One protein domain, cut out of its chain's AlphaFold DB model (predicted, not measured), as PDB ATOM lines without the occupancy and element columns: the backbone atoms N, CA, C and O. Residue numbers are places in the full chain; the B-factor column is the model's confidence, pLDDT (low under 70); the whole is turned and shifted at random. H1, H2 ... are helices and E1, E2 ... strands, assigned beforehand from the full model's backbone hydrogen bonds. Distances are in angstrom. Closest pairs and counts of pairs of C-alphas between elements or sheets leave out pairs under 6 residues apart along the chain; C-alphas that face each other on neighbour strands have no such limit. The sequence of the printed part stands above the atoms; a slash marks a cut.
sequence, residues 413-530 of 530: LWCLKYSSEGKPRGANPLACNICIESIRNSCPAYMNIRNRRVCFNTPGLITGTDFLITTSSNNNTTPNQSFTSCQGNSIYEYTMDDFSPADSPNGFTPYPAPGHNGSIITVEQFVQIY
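AT A GLANCE: This is residues 413 to 530 of the 530 residues of an uncharacterized protein of Clostridiaceae bacterium (UniProt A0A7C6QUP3). A small, twisted sheet of four strands is grazed by a row of three short helices, H4, H1 and H5, with H1 near the middle of the domain; H2 and H3 make a nearly right-angled corner farther out, and long loops make up much of the rest. The last long loop, residues 504 to 522, runs from H4 to the far edge of the sheet, where residues 521 to 522 pair with E1 just before H5. The printed part has 118 residues, with the named elements in the order H1 H2 H3 E1 E2 E3 E4 H4 H5; the sheet, E1 E2 E3 E4, is mixed. The class is mixed, helices and strands, with under half of the residues in named elements; the whole is compact, with a radius of gyration of the C-alphas of 12.8 A, and rounded, spanning 33 by 29 by 26 A.

HOW THE PARTS SIT: H1, residues 429 to 433, follows a stretch of 16 residues with no named element. H2, residues 437 to 442, is close to H1 but not clearly touching it, with the C-alphas of Cys 432 and Arg 440 closest, 6.5 A apart. H3, residues 444 to 449, is about perpendicular to H2, at 84 degrees. E1, residues 453 to 456, is an edge strand and the parallel neighbour of E2, residues 467 to 471; N 455 and O 467 are 2.9 A apart. E2, E3, residues 483 to 489, and E4, residues 494 to 497, form a meander, each strand the antiparallel neighbour of the one before. In the hairpin of E2 and E3, N 468 and O 487 are 2.8 A apart; in that of E3 and E4, N 486 and O 497 are 2.8 A apart. H4, residues 500 to 503, only just touches H1, with 3 pairs of C-alphas within 8 A, the closest those of Ala 431 and Ser 500, 6.0 A apart. H5, residues 523 to 529, touches H1, the closest C-alphas being those of Asn 433 and Val 527, 5.1 A apart. H1, H4 and H5 only graze the sheet; H2 and H3 are not on it. In H1, H2, H3 and H5 every O i to N i+4 pair is within hydrogen-bond range; H4 is too short for such a pair.

IN THESE COORDINATES: H1 begins at C-alpha 429, (-8.600, 14.628, -29.497). The longest strand, E3, measures 18.3 A from first to last C-alpha, E2 13.3 A, and H5 9.9 A. H5 ends at C-alpha 529, (-2.372, 20.722, -22.078).

THE WHOLE: The two C-alphas farthest apart, those of Gly 422 and Gly 515, are 35.7 A apart. The links E2 to E3 and H4 to H5 are long. The printed part has no cut, and no printed residue is under 70 in pLDDT.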
ATOM      1  N   LEU A 413     -14.525   5.142 -23.067       93.69
ATOM      2  CA  LEU A 413     -15.113   4.811 -24.383       93.69
ATOM      3  C   LEU A 413     -15.999   5.921 -25.007       93.69
ATOM      4  O   LEU A 413     -16.986   5.629 -25.689       93.69
ATOM      5  N   TRP A 414     -15.653   7.198 -24.812       93.50
ATOM      6  CA  TRP A 414     -16.393   8.340 -25.381       93.50
ATOM      7  C   TRP A 414     -16.504   8.315 -26.906       93.50
ATOM      8  O   TRP A 414     -17.507   8.762 -27.459       93.50
ATOM      9  N   CYS A 415     -15.539   7.689 -27.583       93.81
ATOM     10  CA  CYS A 415     -15.547   7.470 -29.030       93.81
ATOM     11  C   CYS A 415     -16.777   6.699 -29.545       93.81
ATOM     12  O   CYS A 415     -17.071   6.751 -30.739       93.81
ATOM     13  N   LEU A 416     -17.483   5.965 -28.675       93.25
ATOM     14  CA  LEU A 416     -18.684   5.212 -29.041       93.25
ATOM     15  C   LEU A 416     -19.959   6.070 -29.033       93.25
ATOM     16  O   LEU A 416     -20.966   5.651 -29.601       93.25
ATOM     17  N   LYS A 417     -19.960   7.233 -28.360       91.69
ATOM     18  CA  LYS A 417     -21.138   8.112 -28.334       91.69
ATOM     19  C   LYS A 417     -21.342   8.747 -29.701       91.69
ATOM     20  O   LYS A 417     -20.397   8.951 -30.456       91.69
ATOM     21  N   TYR A 418     -22.592   9.078 -29.991       92.69
ATOM     22  CA  TYR A 418     -22.964   9.765 -31.215       92.69
ATOM     23  C   TYR A 418     -22.626  11.263 -31.146       92.69
ATOM     24  O   TYR A 418     -22.592  11.848 -30.056       92.69
ATOM     25  N   SER A 419     -22.342  11.852 -32.304       93.69
ATOM     26  CA  SER A 419     -22.278  13.299 -32.544       93.69
ATOM     27  C   SER A 419     -23.602  13.823 -33.103       93.69
ATOM     28  O   SER A 419     -24.537  13.042 -33.328       93.69
ATOM     29  N   SER A 420     -23.689  15.129 -33.365       94.19
ATOM     30  CA  SER A 420     -24.863  15.731 -34.016       94.19
ATOM     31  C   SER A 420     -25.173  15.157 -35.406       94.19
ATOM     32  O   SER A 420     -26.325  15.183 -35.831       94.19
ATOM     33  N   GLU A 421     -24.193  14.555 -36.091       92.38
ATOM     34  CA  GLU A 421     -24.397  13.897 -37.390       92.38
ATOM     35  C   GLU A 421     -25.075  12.519 -37.288       92.38
ATOM     36  O   GLU A 421     -25.259  11.834 -38.299       92.38
ATOM     37  N   GLY A 422     -25.388  12.043 -36.080       90.19
ATOM     38  CA  GLY A 422     -25.937  10.701 -35.897       90.19
ATOM     39  C   GLY A 422     -24.941   9.589 -36.247       90.19
ATOM     40  O   GLY A 422     -25.346   8.460 -36.528       90.19
ATOM     41  N   LYS A 423     -23.630   9.869 -36.182       91.50
ATOM     42  CA  LYS A 423     -22.538   8.878 -36.277       91.50
ATOM     43  C   LYS A 423     -21.718   8.825 -34.985       91.50
ATOM     44  O   LYS A 423     -21.721   9.806 -34.243       91.50
ATOM     45  N   PRO A 424     -21.020   7.714 -34.688       92.94
ATOM     46  CA  PRO A 424     -20.103   7.684 -33.556       92.94
ATOM     47  C   PRO A 424     -18.992   8.734 -33.704       92.94
ATOM     48  O   PRO A 424     -18.482   8.949 -34.804       92.94
ATOM     49  N   ARG A 425     -18.587   9.348 -32.588       93.81
ATOM     50  CA  ARG A 425     -17.521  10.369 -32.515       93.81
ATOM     51  C   ARG A 425     -16.159   9.849 -32.958       93.81
ATOM     52  O   ARG A 425     -15.294  10.628 -33.347       93.81
ATOM     53  N   GLY A 426     -15.954   8.538 -32.849       94.69
ATOM     54  CA  GLY A 426     -14.693   7.879 -33.138       94.69
ATOM     55  C   GLY A 426     -13.534   8.353 -32.262       94.69
ATOM     56  O   GLY A 426     -13.709   9.097 -31.299       94.69
ATOM     57  N   ALA A 427     -12.334   7.851 -32.548       96.00
ATOM     58  CA  ALA A 427     -11.128   8.283 -31.850       96.00
ATOM     59  C   ALA A 427     -10.672   9.641 -32.399       96.00
ATOM     60  O   ALA A 427     -10.319   9.737 -33.580       96.00
ATOM     61  N   ASN A 428     -10.695  10.658 -31.536       97.25
ATOM     62  CA  ASN A 428     -10.364  12.050 -31.829       97.25
ATOM     63  C   ASN A 428      -9.826  12.746 -30.548       97.25
ATOM     64  O   ASN A 428     -10.035  12.205 -29.456       97.25
ATOM     65  N   PRO A 429      -9.151  13.912 -30.650       97.44
ATOM     66  CA  PRO A 429      -8.600  14.628 -29.497       97.44
ATOM     67  C   PRO A 429      -9.582  14.845 -28.337       97.44
ATOM     68  O   PRO A 429      -9.236  14.534 -27.201       97.44
ATOM     69  N   LEU A 430     -10.805  15.321 -28.603       97.75
ATOM     70  CA  LEU A 430     -11.779  15.647 -27.557       97.75
ATOM     71  C   LEU A 430     -12.260  14.389 -26.834       97.75
ATOM     72  O   LEU A 430     -12.152  14.312 -25.613       97.75
ATOM     73  N   ALA A 431     -12.728  13.381 -27.576       96.31
ATOM     74  CA  ALA A 431     -13.209  12.127 -26.995       96.31
ATOM     75  C   ALA A 431     -12.107  11.371 -26.236       96.31
ATOM     76  O   ALA A 431     -12.380  10.738 -25.216       96.31
ATOM     77  N   CYS A 432     -10.865  11.404 -26.731       96.88
ATOM     78  CA  CYS A 432      -9.738  10.791 -26.039       96.88
ATOM     79  C   CYS A 432      -9.352  11.567 -24.778       96.88
ATOM     80  O   CYS A 432      -9.008  10.921 -23.793       96.88
ATOM     81  N   ASN A 433      -9.448  12.898 -24.771       96.88
ATOM     82  CA  ASN A 433      -9.084  13.705 -23.608       96.88
ATOM     83  C   ASN A 433      -9.907  13.356 -22.371       96.88
ATOM     84  O   ASN A 433      -9.368  12.981 -21.333       96.88
ATOM     85  N   ILE A 434     -11.228  13.366 -22.538       95.25
ATOM     86  CA  ILE A 434     -12.175  13.068 -21.461       95.25
ATOM     87  C   ILE A 434     -12.310  11.568 -21.188       95.25
ATOM     88  O   ILE A 434     -13.069  11.164 -20.312       95.25
ATOM     89  N   CYS A 435     -11.600  10.719 -21.939       95.38
ATOM     90  CA  CYS A 435     -11.541   9.300 -21.638       95.38
ATOM     91  C   CYS A 435     -10.613   9.050 -20.453       95.38
ATOM     92  O   CYS A 435      -9.457   9.472 -20.471       95.38
ATOM     93  N   ILE A 436     -11.102   8.297 -19.465       93.44
ATOM     94  CA  ILE A 436     -10.334   7.928 -18.277       93.44
ATOM     95  C   ILE A 436      -8.985   7.324 -18.667       93.44
ATOM     96  O   ILE A 436      -8.882   6.515 -19.597       93.44
ATOM     97  N   GLU A 437      -7.954   7.729 -17.932       94.38
ATOM     98  CA  GLU A 437      -6.562   7.497 -18.290       94.38
ATOM     99  C   GLU A 437      -6.217   6.014 -18.484       94.38
ATOM    100  O   GLU A 437      -5.563   5.678 -19.470       94.38
ATOM    101  N   SER A 438      -6.698   5.113 -17.620       94.50
ATOM    102  CA  SER A 438      -6.360   3.682 -17.718       94.50
ATOM    103  C   SER A 438      -6.859   3.049 -19.025       94.50
ATOM    104  O   SER A 438      -6.126   2.317 -19.695       94.50
ATOM    105  N   ILE A 439      -8.071   3.421 -19.455       95.38
ATOM    106  CA  ILE A 439      -8.651   3.005 -20.736       95.38
ATOM    107  C   ILE A 439      -7.906   3.674 -21.889       95.38
ATOM    108  O   ILE A 439      -7.542   2.996 -22.846       95.38
ATOM    109  N   ARG A 440      -7.674   4.991 -21.812       96.19
ATOM    110  CA  ARG A 440      -7.000   5.765 -22.864       96.19
ATOM    111  C   ARG A 440      -5.601   5.226 -23.149       96.19
ATOM    112  O   ARG A 440      -5.296   4.935 -24.303       96.19
ATOM    113  N   ASN A 441      -4.785   5.047 -22.115       95.44
ATOM    114  CA  ASN A 441      -3.393   4.616 -22.240       95.44
ATOM    115  C   ASN A 441      -3.283   3.159 -22.720       95.44
ATOM    116  O   ASN A 441      -2.309   2.795 -23.372       95.44
ATOM    117  N   SER A 442      -4.310   2.344 -22.462       96.12
ATOM    118  CA  SER A 442      -4.389   0.963 -22.949       96.12
ATOM    119  C   SER A 442      -5.050   0.829 -24.323       96.12
ATOM    120  O   SER A 442      -5.042  -0.268 -24.873       96.12
ATOM    121  N   CYS A 443      -5.634   1.899 -24.880       97.00
ATOM    122  CA  CYS A 443      -6.458   1.876 -26.092       97.00
ATOM    123  C   CYS A 443      -5.618   1.933 -27.383       97.00
ATOM    124  O   CYS A 443      -5.031   2.977 -27.693       97.00
ATOM    125  N   PRO A 444      -5.638   0.877 -28.220       96.38
ATOM    126  CA  PRO A 444      -5.015   0.879 -29.540       96.38
ATOM    127  C   PRO A 444      -5.348   2.083 -30.429       96.38
ATOM    128  O   PRO A 444      -4.453   2.597 -31.099       96.38
ATOM    129  N   ALA A 445      -6.597   2.562 -30.470       95.62
ATOM    130  CA  ALA A 445      -6.917   3.714 -31.318       95.62
ATOM    131  C   ALA A 445      -6.287   5.015 -30.818       95.62
ATOM    132  O   ALA A 445      -5.798   5.781 -31.645       95.62
ATOM    133  N   TYR A 446      -6.233   5.245 -29.500       96.69
ATOM    134  CA  TYR A 446      -5.513   6.401 -28.956       96.69
ATOM    135  C   TYR A 446      -4.029   6.327 -29.323       96.69
ATOM    136  O   TYR A 446      -3.486   7.277 -29.882       96.69
ATOM    137  N   MET A 447      -3.405   5.160 -29.136       95.81
ATOM    138  CA  MET A 447      -1.998   4.941 -29.487       95.81
ATOM    139  C   MET A 447      -1.688   5.220 -30.964       95.81
ATOM    140  O   MET A 447      -0.591   5.675 -31.279       95.81
ATOM    141  N   ASN A 448      -2.646   4.988 -31.866       93.94
ATOM    142  CA  ASN A 448      -2.495   5.289 -33.291       93.94
ATOM    143  C   ASN A 448      -2.666   6.773 -33.629       93.94
ATOM    144  O   ASN A 448      -2.051   7.248 -34.583       93.94
ATOM    145  N   ILE A 449      -3.498   7.509 -32.886       95.75
ATOM    146  CA  ILE A 449      -3.747   8.927 -33.171       95.75
ATOM    147  C   ILE A 449      -2.902   9.878 -32.327       95.75
ATOM    148  O   ILE A 449      -2.830  11.047 -32.672       95.75
ATOM    149  N   ARG A 450      -2.243   9.425 -31.254       96.75
ATOM    150  CA  ARG A 450      -1.551  10.312 -30.301       96.75
ATOM    151  C   ARG A 450      -0.515  11.246 -30.948       96.75
ATOM    152  O   ARG A 450      -0.379  12.385 -30.529       96.75
ATOM    153  N   ASN A 451       0.132  10.800 -32.027       97.12
ATOM    154  CA  ASN A 451       1.128  11.579 -32.775       97.12
ATOM    155  C   ASN A 451       0.542  12.352 -33.972       97.12
ATOM    156  O   ASN A 451       1.280  13.031 -34.686       97.12
ATOM    157  N   ARG A 452      -0.766  12.230 -34.228       96.56
ATOM    158  CA  ARG A 452      -1.460  12.973 -35.285       96.56
ATOM    159  C   ARG A 452      -1.598  14.438 -34.912       96.56
ATOM    160  O   ARG A 452      -1.629  14.781 -33.732       96.56
ATOM    161  N   ARG A 453      -1.656  15.299 -35.926       97.25
ATOM    162  CA  ARG A 453      -1.530  16.751 -35.757       97.25
ATOM    163  C   ARG A 453      -2.894  17.430 -35.691       97.25
ATOM    164  O   ARG A 453      -3.792  17.110 -36.467       97.25
ATOM    165  N   VAL A 454      -3.013  18.392 -34.786       97.62
ATOM    166  CA  VAL A 454      -4.227  19.147 -34.473       97.62
ATOM    167  C   VAL A 454      -4.003  20.618 -34.813       97.62
ATOM    168  O   VAL A 454      -3.014  21.206 -34.372       97.62
ATOM    169  N   CYS A 455      -4.904  21.216 -35.590       97.44
ATOM    170  CA  CYS A 455      -4.969  22.663 -35.803       97.44
ATOM    171  C   CYS A 455      -6.207  23.276 -35.138       97.44
ATOM    172  O   CYS A 455      -7.158  22.569 -34.806       97.44
ATOM    173  N   PHE A 456      -6.188  24.598 -34.948       97.81
ATOM    174  CA  PHE A 456      -7.212  25.332 -34.201       97.81
ATOM    175  C   PHE A 456      -7.768  26.494 -35.015       97.81
ATOM    176  O   PHE A 456      -6.995  27.276 -35.574       97.81
ATOM    177  N   ASN A 457      -9.098  26.620 -35.026       96.88
ATOM    178  CA  ASN A 457      -9.838  27.780 -35.536       96.88
ATOM    179  C   ASN A 457      -9.430  28.225 -36.946       96.88
ATOM    180  O   ASN A 457      -9.369  29.415 -37.259       96.88
ATOM    181  N   THR A 458      -9.106  27.263 -37.806       93.81
ATOM    182  CA  THR A 458      -8.784  27.520 -39.207       93.81
ATOM    183  C   THR A 458     -10.010  27.275 -40.089       93.81
ATOM    184  O   THR A 458     -10.853  26.454 -39.729       93.81
ATOM    185  N   PRO A 459     -10.130  27.923 -41.269       87.25
ATOM    186  CA  PRO A 459     -11.287  27.754 -42.167       87.25
ATOM    187  C   PRO A 459     -11.524  26.320 -42.681       87.25
ATOM    188  O   PRO A 459     -12.513  26.051 -43.357       87.25
ATOM    189  N   GLY A 460     -10.603  25.405 -42.392       89.25
ATOM    190  CA  GLY A 460     -10.658  23.988 -42.709       89.25
ATOM    191  C   GLY A 460      -9.405  23.282 -42.194       89.25
ATOM    192  O   GLY A 460      -8.538  23.911 -41.579       89.25
ATOM    193  N   LEU A 461      -9.308  21.977 -42.457       90.69
ATOM    194  CA  LEU A 461      -8.094  21.208 -42.180       90.69
ATOM    195  C   LEU A 461      -6.928  21.761 -43.004       90.69
ATOM    196  O   LEU A 461      -7.024  21.885 -44.226       90.69
ATOM    197  N   ILE A 462      -5.821  22.073 -42.335       91.25
ATOM    198  CA  ILE A 462      -4.592  22.505 -43.000       91.25
ATOM    199  C   ILE A 462      -3.839  21.269 -43.506       91.25
ATOM    200  O   ILE A 462      -3.825  20.221 -42.856       91.25
ATOM    201  N   THR A 463      -3.162  21.386 -44.650       88.75
ATOM    202  CA  THR A 463      -2.266  20.342 -45.166       88.75
ATOM    203  C   THR A 463      -1.279  19.875 -44.092       88.75
ATOM    204  O   THR A 463      -0.568  20.678 -43.492       88.75
ATOM    205  N   GLY A 464      -1.214  18.560 -43.866       88.94
ATOM    206  CA  GLY A 464      -0.350  17.964 -42.841       88.94
ATOM    207  C   GLY A 464      -0.948  17.952 -41.430       88.94
ATOM    208  O   GLY A 464      -0.223  17.654 -40.483       88.94
ATOM    209  N   THR A 465      -2.238  18.263 -41.282       94.06
ATOM    210  CA  THR A 465      -3.001  18.088 -40.036       94.06
ATOM    211  C   THR A 465      -4.125  17.077 -40.222       94.06
ATOM    212  O   THR A 465      -4.631  16.891 -41.329       94.06
ATOM    213  N   ASP A 466      -4.487  16.399 -39.138       96.19
ATOM    214  CA  ASP A 466      -5.466  15.311 -39.138       96.19
ATOM    215  C   ASP A 466      -6.794  15.732 -38.502       96.19
ATOM    216  O   ASP A 466      -7.850  15.224 -38.890       96.19
ATOM    217  N   PHE A 467      -6.736  16.660 -37.542       97.81
ATOM    218  CA  PHE A 467      -7.880  17.142 -36.775       97.81
ATOM    219  C   PHE A 467      -7.903  18.670 -36.706       97.81
ATOM    220  O   PHE A 467      -6.870  19.311 -36.520       97.81
ATOM    221  N   LEU A 468      -9.102  19.233 -36.807       97.88
ATOM    222  CA  LEU A 468      -9.407  20.640 -36.591       97.88
ATOM    223  C   LEU A 468     -10.277  20.764 -35.345       97.88
ATOM    224  O   LEU A 468     -11.366  20.192 -35.296       97.88
ATOM    225  N   ILE A 469      -9.809  21.549 -34.381       98.06
ATOM    226  CA  ILE A 469     -10.577  21.966 -33.214       98.06
ATOM    227  C   ILE A 469     -11.125  23.375 -33.435       98.06
ATOM    228  O   ILE A 469     -10.399  24.283 -33.846       98.06
ATOM    229  N   THR A 470     -12.404  23.554 -33.117       97.81
ATOM    230  CA  THR A 470     -13.073  24.857 -33.098       97.81
ATOM    231  C   THR A 470     -13.363  25.257 -31.655       97.81
ATOM    232  O   THR A 470     -13.720  24.415 -30.826       97.81
ATOM    233  N   THR A 471     -13.202  26.542 -31.348       97.50
ATOM    234  CA  THR A 471     -13.489  27.131 -30.034       97.50
ATOM    235  C   THR A 471     -14.579  28.198 -30.118       97.50
ATOM    236  O   THR A 471     -14.952  28.652 -31.201       97.50
ATOM    237  N   SER A 472     -15.123  28.607 -28.970       96.94
ATOM    238  CA  SER A 472     -16.314  29.465 -28.885       96.94
ATOM    239  C   SER A 472     -16.186  30.834 -29.563       96.94
ATOM    240  O   SER A 472     -17.185  31.352 -30.053       96.94
ATOM    241  N   SER A 473     -14.987  31.423 -29.620       96.25
ATOM    242  CA  SER A 473     -14.734  32.687 -30.338       96.25
ATOM    243  C   SER A 473     -14.087  32.489 -31.712       96.25
ATOM    244  O   SER A 473     -13.753  33.476 -32.369       96.25
ATOM    245  N   ASN A 474     -13.905  31.233 -32.141       96.06
ATOM    246  CA  ASN A 474     -13.326  30.833 -33.423       96.06
ATOM    247  C   ASN A 474     -12.048  31.613 -33.794       96.06
ATOM    248  O   ASN A 474     -11.871  32.067 -34.924       96.06
ATOM    249  N   ASN A 475     -11.169  31.828 -32.815       94.75
ATOM    250  CA  ASN A 475      -9.883  32.489 -33.000       94.75
ATOM    251  C   ASN A 475      -8.879  31.995 -31.951       94.75
ATOM    252  O   ASN A 475      -9.263  31.396 -30.948       94.75
ATOM    253  N   ASN A 476      -7.588  32.253 -32.160       95.56
ATOM    254  CA  ASN A 476      -6.547  31.704 -31.286       95.56
ATOM    255  C   ASN A 476      -6.209  32.588 -30.077       95.56
ATOM    256  O   ASN A 476      -5.670  32.096 -29.093       95.56
ATOM    257  N   THR A 477      -6.599  33.861 -30.096       93.44
ATOM    258  CA  THR A 477      -6.084  34.882 -29.177       93.44
ATOM    259  C   THR A 477      -7.026  35.248 -28.035       93.44
ATOM    260  O   THR A 477      -6.552  35.706 -26.996       93.44
ATOM    261  N   THR A 478      -8.342  35.076 -28.188       95.44
ATOM    262  CA  THR A 478      -9.312  35.386 -27.130       95.44
ATOM    263  C   THR A 478      -9.120  34.423 -25.950       95.44
ATOM    264  O   THR A 478      -9.177  33.214 -26.164       95.44
ATOM    265  N   PRO A 479      -8.894  34.908 -24.717       94.81
ATOM    266  CA  PRO A 479      -8.746  34.054 -23.539       94.81
ATOM    267  C   PRO A 479     -10.071  33.405 -23.116       94.81
ATOM    268  O   PRO A 479     -11.146  33.925 -23.407       94.81
ATOM    269  N   ASN A 480      -9.978  32.316 -22.347       94.88
ATOM    270  CA  ASN A 480     -11.105  31.634 -21.695       94.88
ATOM    271  C   ASN A 480     -12.184  31.089 -22.646       94.88
ATOM    272  O   ASN A 480     -13.365  31.032 -22.302       94.88
ATOM    273  N   GLN A 481     -11.792  30.679 -23.847       96.25
ATOM    274  CA  GLN A 481     -12.685  30.005 -24.776       96.25
ATOM    275  C   GLN A 481     -12.928  28.556 -24.358       96.25
ATOM    276  O   GLN A 481     -12.039  27.879 -23.841       96.25
ATOM    277  N   SER A 482     -14.128  28.064 -24.653       96.44
ATOM    278  CA  SER A 482     -14.461  26.643 -24.585       96.44
ATOM    279  C   SER A 482     -14.271  25.985 -25.950       96.44
ATOM    280  O   SER A 482     -14.419  26.630 -26.994       96.44
ATOM    281  N   PHE A 483     -13.966  24.689 -25.949       97.81
ATOM    282  CA  PHE A 483     -14.020  23.871 -27.156       97.81
ATOM    283  C   PHE A 483     -15.472  23.661 -27.584       97.81
ATOM    284  O   PHE A 483     -16.343  23.440 -26.744       97.81
ATOM    285  N   THR A 484     -15.735  23.726 -28.886       97.00
ATOM    286  CA  THR A 484     -17.082  23.546 -29.448       97.00
ATOM    287  C   THR A 484     -17.168  22.315 -30.331       97.00
ATOM    288  O   THR A 484     -18.175  21.614 -30.290       97.00
ATOM    289  N   SER A 485     -16.123  22.014 -31.100       97.38
ATOM    290  CA  SER A 485     -16.094  20.813 -31.928       97.38
ATOM    291  C   SER A 485     -14.684  20.362 -32.282       97.38
ATOM    292  O   SER A 485     -13.723  21.134 -32.248       97.38
ATOM    293  N   CYS A 486     -14.577  19.095 -32.660       97.62
ATOM    294  CA  CYS A 486     -13.435  18.513 -33.333       97.62
ATOM    295  C   CYS A 486     -13.914  17.767 -34.571       97.62
ATOM    296  O   CYS A 486     -14.811  16.928 -34.494       97.62
ATOM    297  N   GLN A 487     -13.262  18.012 -35.699       96.56
ATOM    298  CA  GLN A 487     -13.526  17.298 -36.937       96.56
ATOM    299  C   GLN A 487     -12.227  16.853 -37.599       96.56
ATOM    300  O   GLN A 487     -11.215  17.546 -37.512       96.56
ATOM    301  N   GLY A 488     -12.216  15.695 -38.247       93.38
ATOM    302  CA  GLY A 488     -10.974  15.191 -38.821       93.38
ATOM    303  C   GLY A 488     -11.041  13.772 -39.340       93.38
ATOM    304  O   GLY A 488     -12.045  13.076 -39.200       93.38
ATOM    305  N   ASN A 489      -9.939  13.333 -39.935       84.00
ATOM    306  CA  ASN A 489      -9.805  11.965 -40.409       84.00
ATOM    307  C   ASN A 489      -9.282  11.090 -39.270       84.00
ATOM    308  O   ASN A 489      -8.129  11.208 -38.857       84.00
ATOM    309  N   SER A 490     -10.116  10.174 -38.779       83.25
ATOM    310  CA  SER A 490      -9.671   9.113 -37.873       83.25
ATOM    311  C   SER A 490      -8.954   8.002 -38.665       83.25
ATOM    312  O   SER A 490      -8.517   8.197 -39.801       83.25
ATOM    313  N   ILE A 491      -8.763   6.829 -38.059       82.50
ATOM    314  CA  ILE A 491      -8.098   5.674 -38.692       82.50
ATOM    315  C   ILE A 491      -8.974   5.079 -39.810       82.50
ATOM    316  O   ILE A 491      -8.464   4.629 -40.835       82.50
ATOM    317  N   TYR A 492     -10.296   5.088 -39.617       87.06
ATOM    318  CA  TYR A 492     -11.250   4.382 -40.480       87.06
ATOM    319  C   TYR A 492     -12.095   5.291 -41.356       87.06
ATOM    320  O   TYR A 492     -12.426   4.929 -42.482       87.06
ATOM    321  N   GLU A 493     -12.484   6.441 -40.821       89.19
ATOM    322  CA  GLU A 493     -13.427   7.348 -41.455       89.19
ATOM    323  C   GLU A 493     -13.274   8.757 -40.888       89.19
ATOM    324  O   GLU A 493     -12.610   8.968 -39.866       89.19
ATOM    325  N   TYR A 494     -13.885   9.716 -41.580       92.06
ATOM    326  CA  TYR A 494     -14.069  11.061 -41.062       92.06
ATOM    327  C   TYR A 494     -14.925  11.016 -39.795       92.06
ATOM    328  O   TYR A 494     -15.944  10.323 -39.748       92.06
ATOM    329  N   THR A 495     -14.505  11.760 -38.784       94.06
ATOM    330  CA  THR A 495     -15.147  11.841 -37.475       94.06
ATOM    331  C   THR A 495     -15.488  13.281 -37.139       94.06
ATOM    332  O   THR A 495     -14.698  14.182 -37.423       94.06
ATOM    333  N   MET A 496     -16.630  13.462 -36.482       95.44
ATOM    334  CA  MET A 496     -17.107  14.726 -35.929       95.44
ATOM    335  C   MET A 496     -17.442  14.509 -34.456       95.44
ATOM    336  O   MET A 496     -18.080  13.513 -34.111       95.44
ATOM    337  N   ASP A 497     -17.022  15.433 -33.604       97.31
ATOM    338  CA  ASP A 497     -17.314  15.440 -32.177       97.31
ATOM    339  C   ASP A 497     -17.568  16.861 -31.687       97.31
ATOM    340  O   ASP A 497     -16.647  17.647 -31.502       97.31
ATOM    341  N   ASP A 498     -18.836  17.174 -31.475       96.19
ATOM    342  CA  ASP A 498     -19.347  18.457 -31.000       96.19
ATOM    343  C   ASP A 498     -20.110  18.344 -29.678       96.19
ATOM    344  O   ASP A 498     -20.690  19.309 -29.186       96.19
ATOM    345  N   PHE A 499     -20.098  17.154 -29.076       95.75
ATOM    346  CA  PHE A 499     -20.807  16.883 -27.833       95.75
ATOM    347  C   PHE A 499     -19.876  16.549 -26.676       95.75
ATOM    348  O   PHE A 499     -20.295  16.711 -25.537       95.75
ATOM    349  N   SER A 500     -18.626  16.129 -26.904       95.44
ATOM    350  CA  SER A 500     -17.686  15.873 -25.802       95.44
ATOM    351  C   SER A 500     -17.479  17.087 -24.876       95.44
ATOM    352  O   SER A 500     -17.576  16.897 -23.663       95.44
ATOM    353  N   PRO A 501     -17.311  18.332 -25.375       95.00
ATOM    354  CA  PRO A 501     -17.234  19.510 -24.503       95.00
ATOM    355  C   PRO A 501     -18.510  19.777 -23.696       95.00
ATOM    356  O   PRO A 501     -18.433  20.214 -22.553       95.00
ATOM    357  N   ALA A 502     -19.684  19.491 -24.264       92.50
ATOM    358  CA  ALA A 502     -20.964  19.683 -23.582       92.50
ATOM    359  C   ALA A 502     -21.264  18.569 -22.563       92.50
ATOM    360  O   ALA A 502     -21.818  18.832 -21.500       92.50
ATOM    361  N   ASP A 503     -20.890  17.328 -22.881       90.94
ATOM    362  CA  ASP A 503     -21.071  16.166 -22.010       90.94
ATOM    363  C   ASP A 503     -20.140  16.196 -20.791       90.94
ATOM    364  O   ASP A 503     -20.486  15.653 -19.743       90.94
ATOM    365  N   SER A 504     -18.947  16.776 -20.943       91.00
ATOM    366  CA  SER A 504     -17.917  16.832 -19.906       91.00
ATOM    367  C   SER A 504     -17.234  18.208 -19.890       91.00
ATOM    368  O   SER A 504     -16.049  18.313 -20.221       91.00
ATOM    369  N   PRO A 505     -17.944  19.275 -19.476       87.31
ATOM    370  CA  PRO A 505     -17.420  20.643 -19.508       87.31
ATOM    371  C   PRO A 505     -16.201  20.833 -18.599       87.31
ATOM    372  O   PRO A 505     -15.296  21.587 -18.933       87.31
ATOM    373  N   ASN A 506     -16.138  20.095 -17.487       90.06
ATOM    374  CA  ASN A 506     -15.001  20.109 -16.561       90.06
ATOM    375  C   ASN A 506     -13.836  19.215 -17.022       90.06
ATOM    376  O   ASN A 506     -12.830  19.119 -16.328       90.06
ATOM    377  N   GLY A 507     -13.984  18.524 -18.156       90.38
ATOM    378  CA  GLY A 507     -12.951  17.664 -18.731       90.38
ATOM    379  C   GLY A 507     -11.968  18.404 -19.637       90.38
ATOM    380  O   GLY A 507     -11.206  17.742 -20.332       90.38
ATOM    381  N   PHE A 508     -12.030  19.737 -19.679       95.00
ATOM    382  CA  PHE A 508     -11.177  20.574 -20.514       95.00
ATOM    383  C   PHE A 508     -10.741  21.825 -19.756       95.00
ATOM    384  O   PHE A 508     -11.568  22.484 -19.116       95.00
ATOM    385  N   THR A 509      -9.473  22.207 -19.875       94.31
ATOM    386  CA  THR A 509      -9.030  23.538 -19.442       94.31
ATOM    387  C   THR A 509      -9.364  24.611 -20.495       94.31
ATOM    388  O   THR A 509      -9.527  24.296 -21.680       94.31
ATOM    389  N   PRO A 510      -9.514  25.894 -20.099       93.56
ATOM    390  CA  PRO A 510      -9.854  26.958 -21.040       93.56
ATOM    391  C   PRO A 510      -8.775  27.199 -22.106       93.56
ATOM    392  O   PRO A 510      -7.576  27.136 -21.837       93.56
ATOM    393  N   TYR A 511      -9.208  27.548 -23.317       96.25
ATOM    394  CA  TYR A 511      -8.340  27.865 -24.450       96.25
ATOM    395  C   TYR A 511      -8.172  29.388 -24.650       96.25
ATOM    396  O   TYR A 511      -9.141  30.127 -24.468       96.25
ATOM    397  N   PRO A 512      -7.004  29.887 -25.107       95.88
ATOM    398  CA  PRO A 512      -5.700  29.225 -25.161       95.88
ATOM    399  C   PRO A 512      -5.124  28.953 -23.760       95.88
ATOM    400  O   PRO A 512      -5.413  29.676 -22.810       95.88
ATOM    401  N   ALA A 513      -4.271  27.932 -23.655       93.75
ATOM    402  CA  ALA A 513      -3.559  27.609 -22.419       93.75
ATOM    403  C   ALA A 513      -2.244  28.412 -22.346       93.75
ATOM    404  O   ALA A 513      -1.731  28.844 -23.386       93.75
ATOM    405  N   PRO A 514      -1.649  28.605 -21.152       90.94
ATOM    406  CA  PRO A 514      -0.348  29.257 -21.028       90.94
ATOM    407  C   PRO A 514       0.704  28.600 -21.936       90.94
ATOM    408  O   PRO A 514       0.964  27.404 -21.840       90.94
ATOM    409  N   GLY A 515       1.306  29.381 -22.839       85.69
ATOM    410  CA  GLY A 515       2.330  28.890 -23.770       85.69
ATOM    411  C   GLY A 515       1.809  28.185 -25.030       85.69
ATOM    412  O   GLY A 515       2.621  27.806 -25.871       85.69
ATOM    413  N   HIS A 516       0.491  28.061 -25.220       93.88
ATOM    414  CA  HIS A 516      -0.099  27.501 -26.436       93.88
ATOM    415  C   HIS A 516      -1.223  28.393 -26.982       93.88
ATOM    416  O   HIS A 516      -2.317  28.442 -26.431       93.88
ATOM    417  N   ASN A 517      -0.950  29.078 -28.096       88.75
ATOM    418  CA  ASN A 517      -1.864  30.010 -28.765       88.75
ATOM    419  C   ASN A 517      -2.097  29.566 -30.222       88.75
ATOM    420  O   ASN A 517      -1.641  30.197 -31.175       88.75
ATOM    421  N   GLY A 518      -2.736  28.404 -30.382       90.69
ATOM    422  CA  GLY A 518      -3.167  27.875 -31.679       90.69
ATOM    423  C   GLY A 518      -2.065  27.356 -32.598       90.69
ATOM    424  O   GLY A 518      -2.315  27.157 -33.790       90.69
ATOM    425  N   SER A 519      -0.854  27.131 -32.080       94.88
ATOM    426  CA  SER A 519       0.168  26.405 -32.829       94.88
ATOM    427  C   SER A 519      -0.279  24.958 -33.071       94.88
ATOM    428  O   SER A 519      -1.091  24.395 -32.345       94.88
ATOM    429  N   ILE A 520       0.219  24.339 -34.142       97.19
ATOM    430  CA  ILE A 520      -0.115  22.940 -34.424       97.19
ATOM    431  C   ILE A 520       0.582  22.056 -33.391       97.19
ATOM    432  O   ILE A 520       1.813  22.049 -33.326       97.19
ATOM    433  N   ILE A 521      -0.198  21.265 -32.661       97.75
ATOM    434  CA  ILE A 521       0.288  20.293 -31.676       97.75
ATOM    435  C   ILE A 521      -0.151  18.881 -32.053       97.75
ATOM    436  O   ILE A 521      -0.933  18.677 -32.981       97.75
ATOM    437  N   THR A 522       0.378  17.884 -31.359       98.12
ATOM    438  CA  THR A 522      -0.093  16.501 -31.464       98.12
ATOM    439  C   THR A 522      -1.324  16.260 -30.587       98.12
ATOM    440  O   THR A 522      -1.607  17.029 -29.669       98.12
ATOM    441  N   VAL A 523      -2.048  15.169 -30.834       97.69
ATOM    442  CA  VAL A 523      -3.144  14.720 -29.957       97.69
ATOM    443  C   VAL A 523      -2.647  14.450 -28.530       97.69
ATOM    444  O   VAL A 523      -3.343  14.774 -27.576       97.69
ATOM    445  N   GLU A 524      -1.454  13.878 -28.356       98.12
ATOM    446  CA  GLU A 524      -0.858  13.640 -27.033       98.12
ATOM    447  C   GLU A 524      -0.613  14.953 -26.286       98.12
ATOM    448  O   GLU A 524      -1.020  15.092 -25.136       98.12
ATOM    449  N   GLN A 525      -0.034  15.943 -26.968       98.12
ATOM    450  CA  GLN A 525       0.149  17.284 -26.410       98.12
ATOM    451  C   GLN A 525      -1.188  17.954 -26.093       98.12
ATOM    452  O   GLN A 525      -1.296  18.604 -25.060       98.12
ATOM    453  N   PHE A 526      -2.214  17.778 -26.933       97.94
ATOM    454  CA  PHE A 526      -3.554  18.285 -26.638       97.94
ATOM    455  C   PHE A 526      -4.068  17.732 -25.305       97.94
ATOM    456  O   PHE A 526      -4.446  18.522 -24.453       97.94
ATOM    457  N   VAL A 527      -3.986  16.412 -25.101       96.88
ATOM    458  CA  VAL A 527      -4.446  15.742 -23.868       96.88
ATOM    459  C   VAL A 527      -3.641  16.141 -22.624       96.88
ATOM    460  O   VAL A 527      -4.131  16.065 -21.503       96.88
ATOM    461  N   GLN A 528      -2.377  16.524 -22.794       95.75
ATOM    462  CA  GLN A 528      -1.534  16.979 -21.685       95.75
ATOM    463  C   GLN A 528      -1.795  18.440 -21.302       95.75
ATOM    464  O   GLN A 528      -1.596  18.809 -20.145       95.75
ATOM    465  N   ILE A 529      -2.175  19.279 -22.269       95.88
ATOM    466  CA  ILE A 529      -2.372  20.722 -22.078       95.88
ATOM    467  C   ILE A 529      -3.808  21.038 -21.632       95.88
ATOM    468  O   ILE A 529      -4.007  21.904 -20.775       95.88
ATOM    469  N   TYR A 530      -4.792  20.374 -22.240       94.31
ATOM    470  CA  TYR A 530      -6.219  20.691 -22.158       94.31
ATOM    471  C   TYR A 530      -7.011  19.589 -21.498       94.31
ATOM    472  O   TYR A 530      -7.956  19.940 -20.758       94.31
TER     473      TYR A 530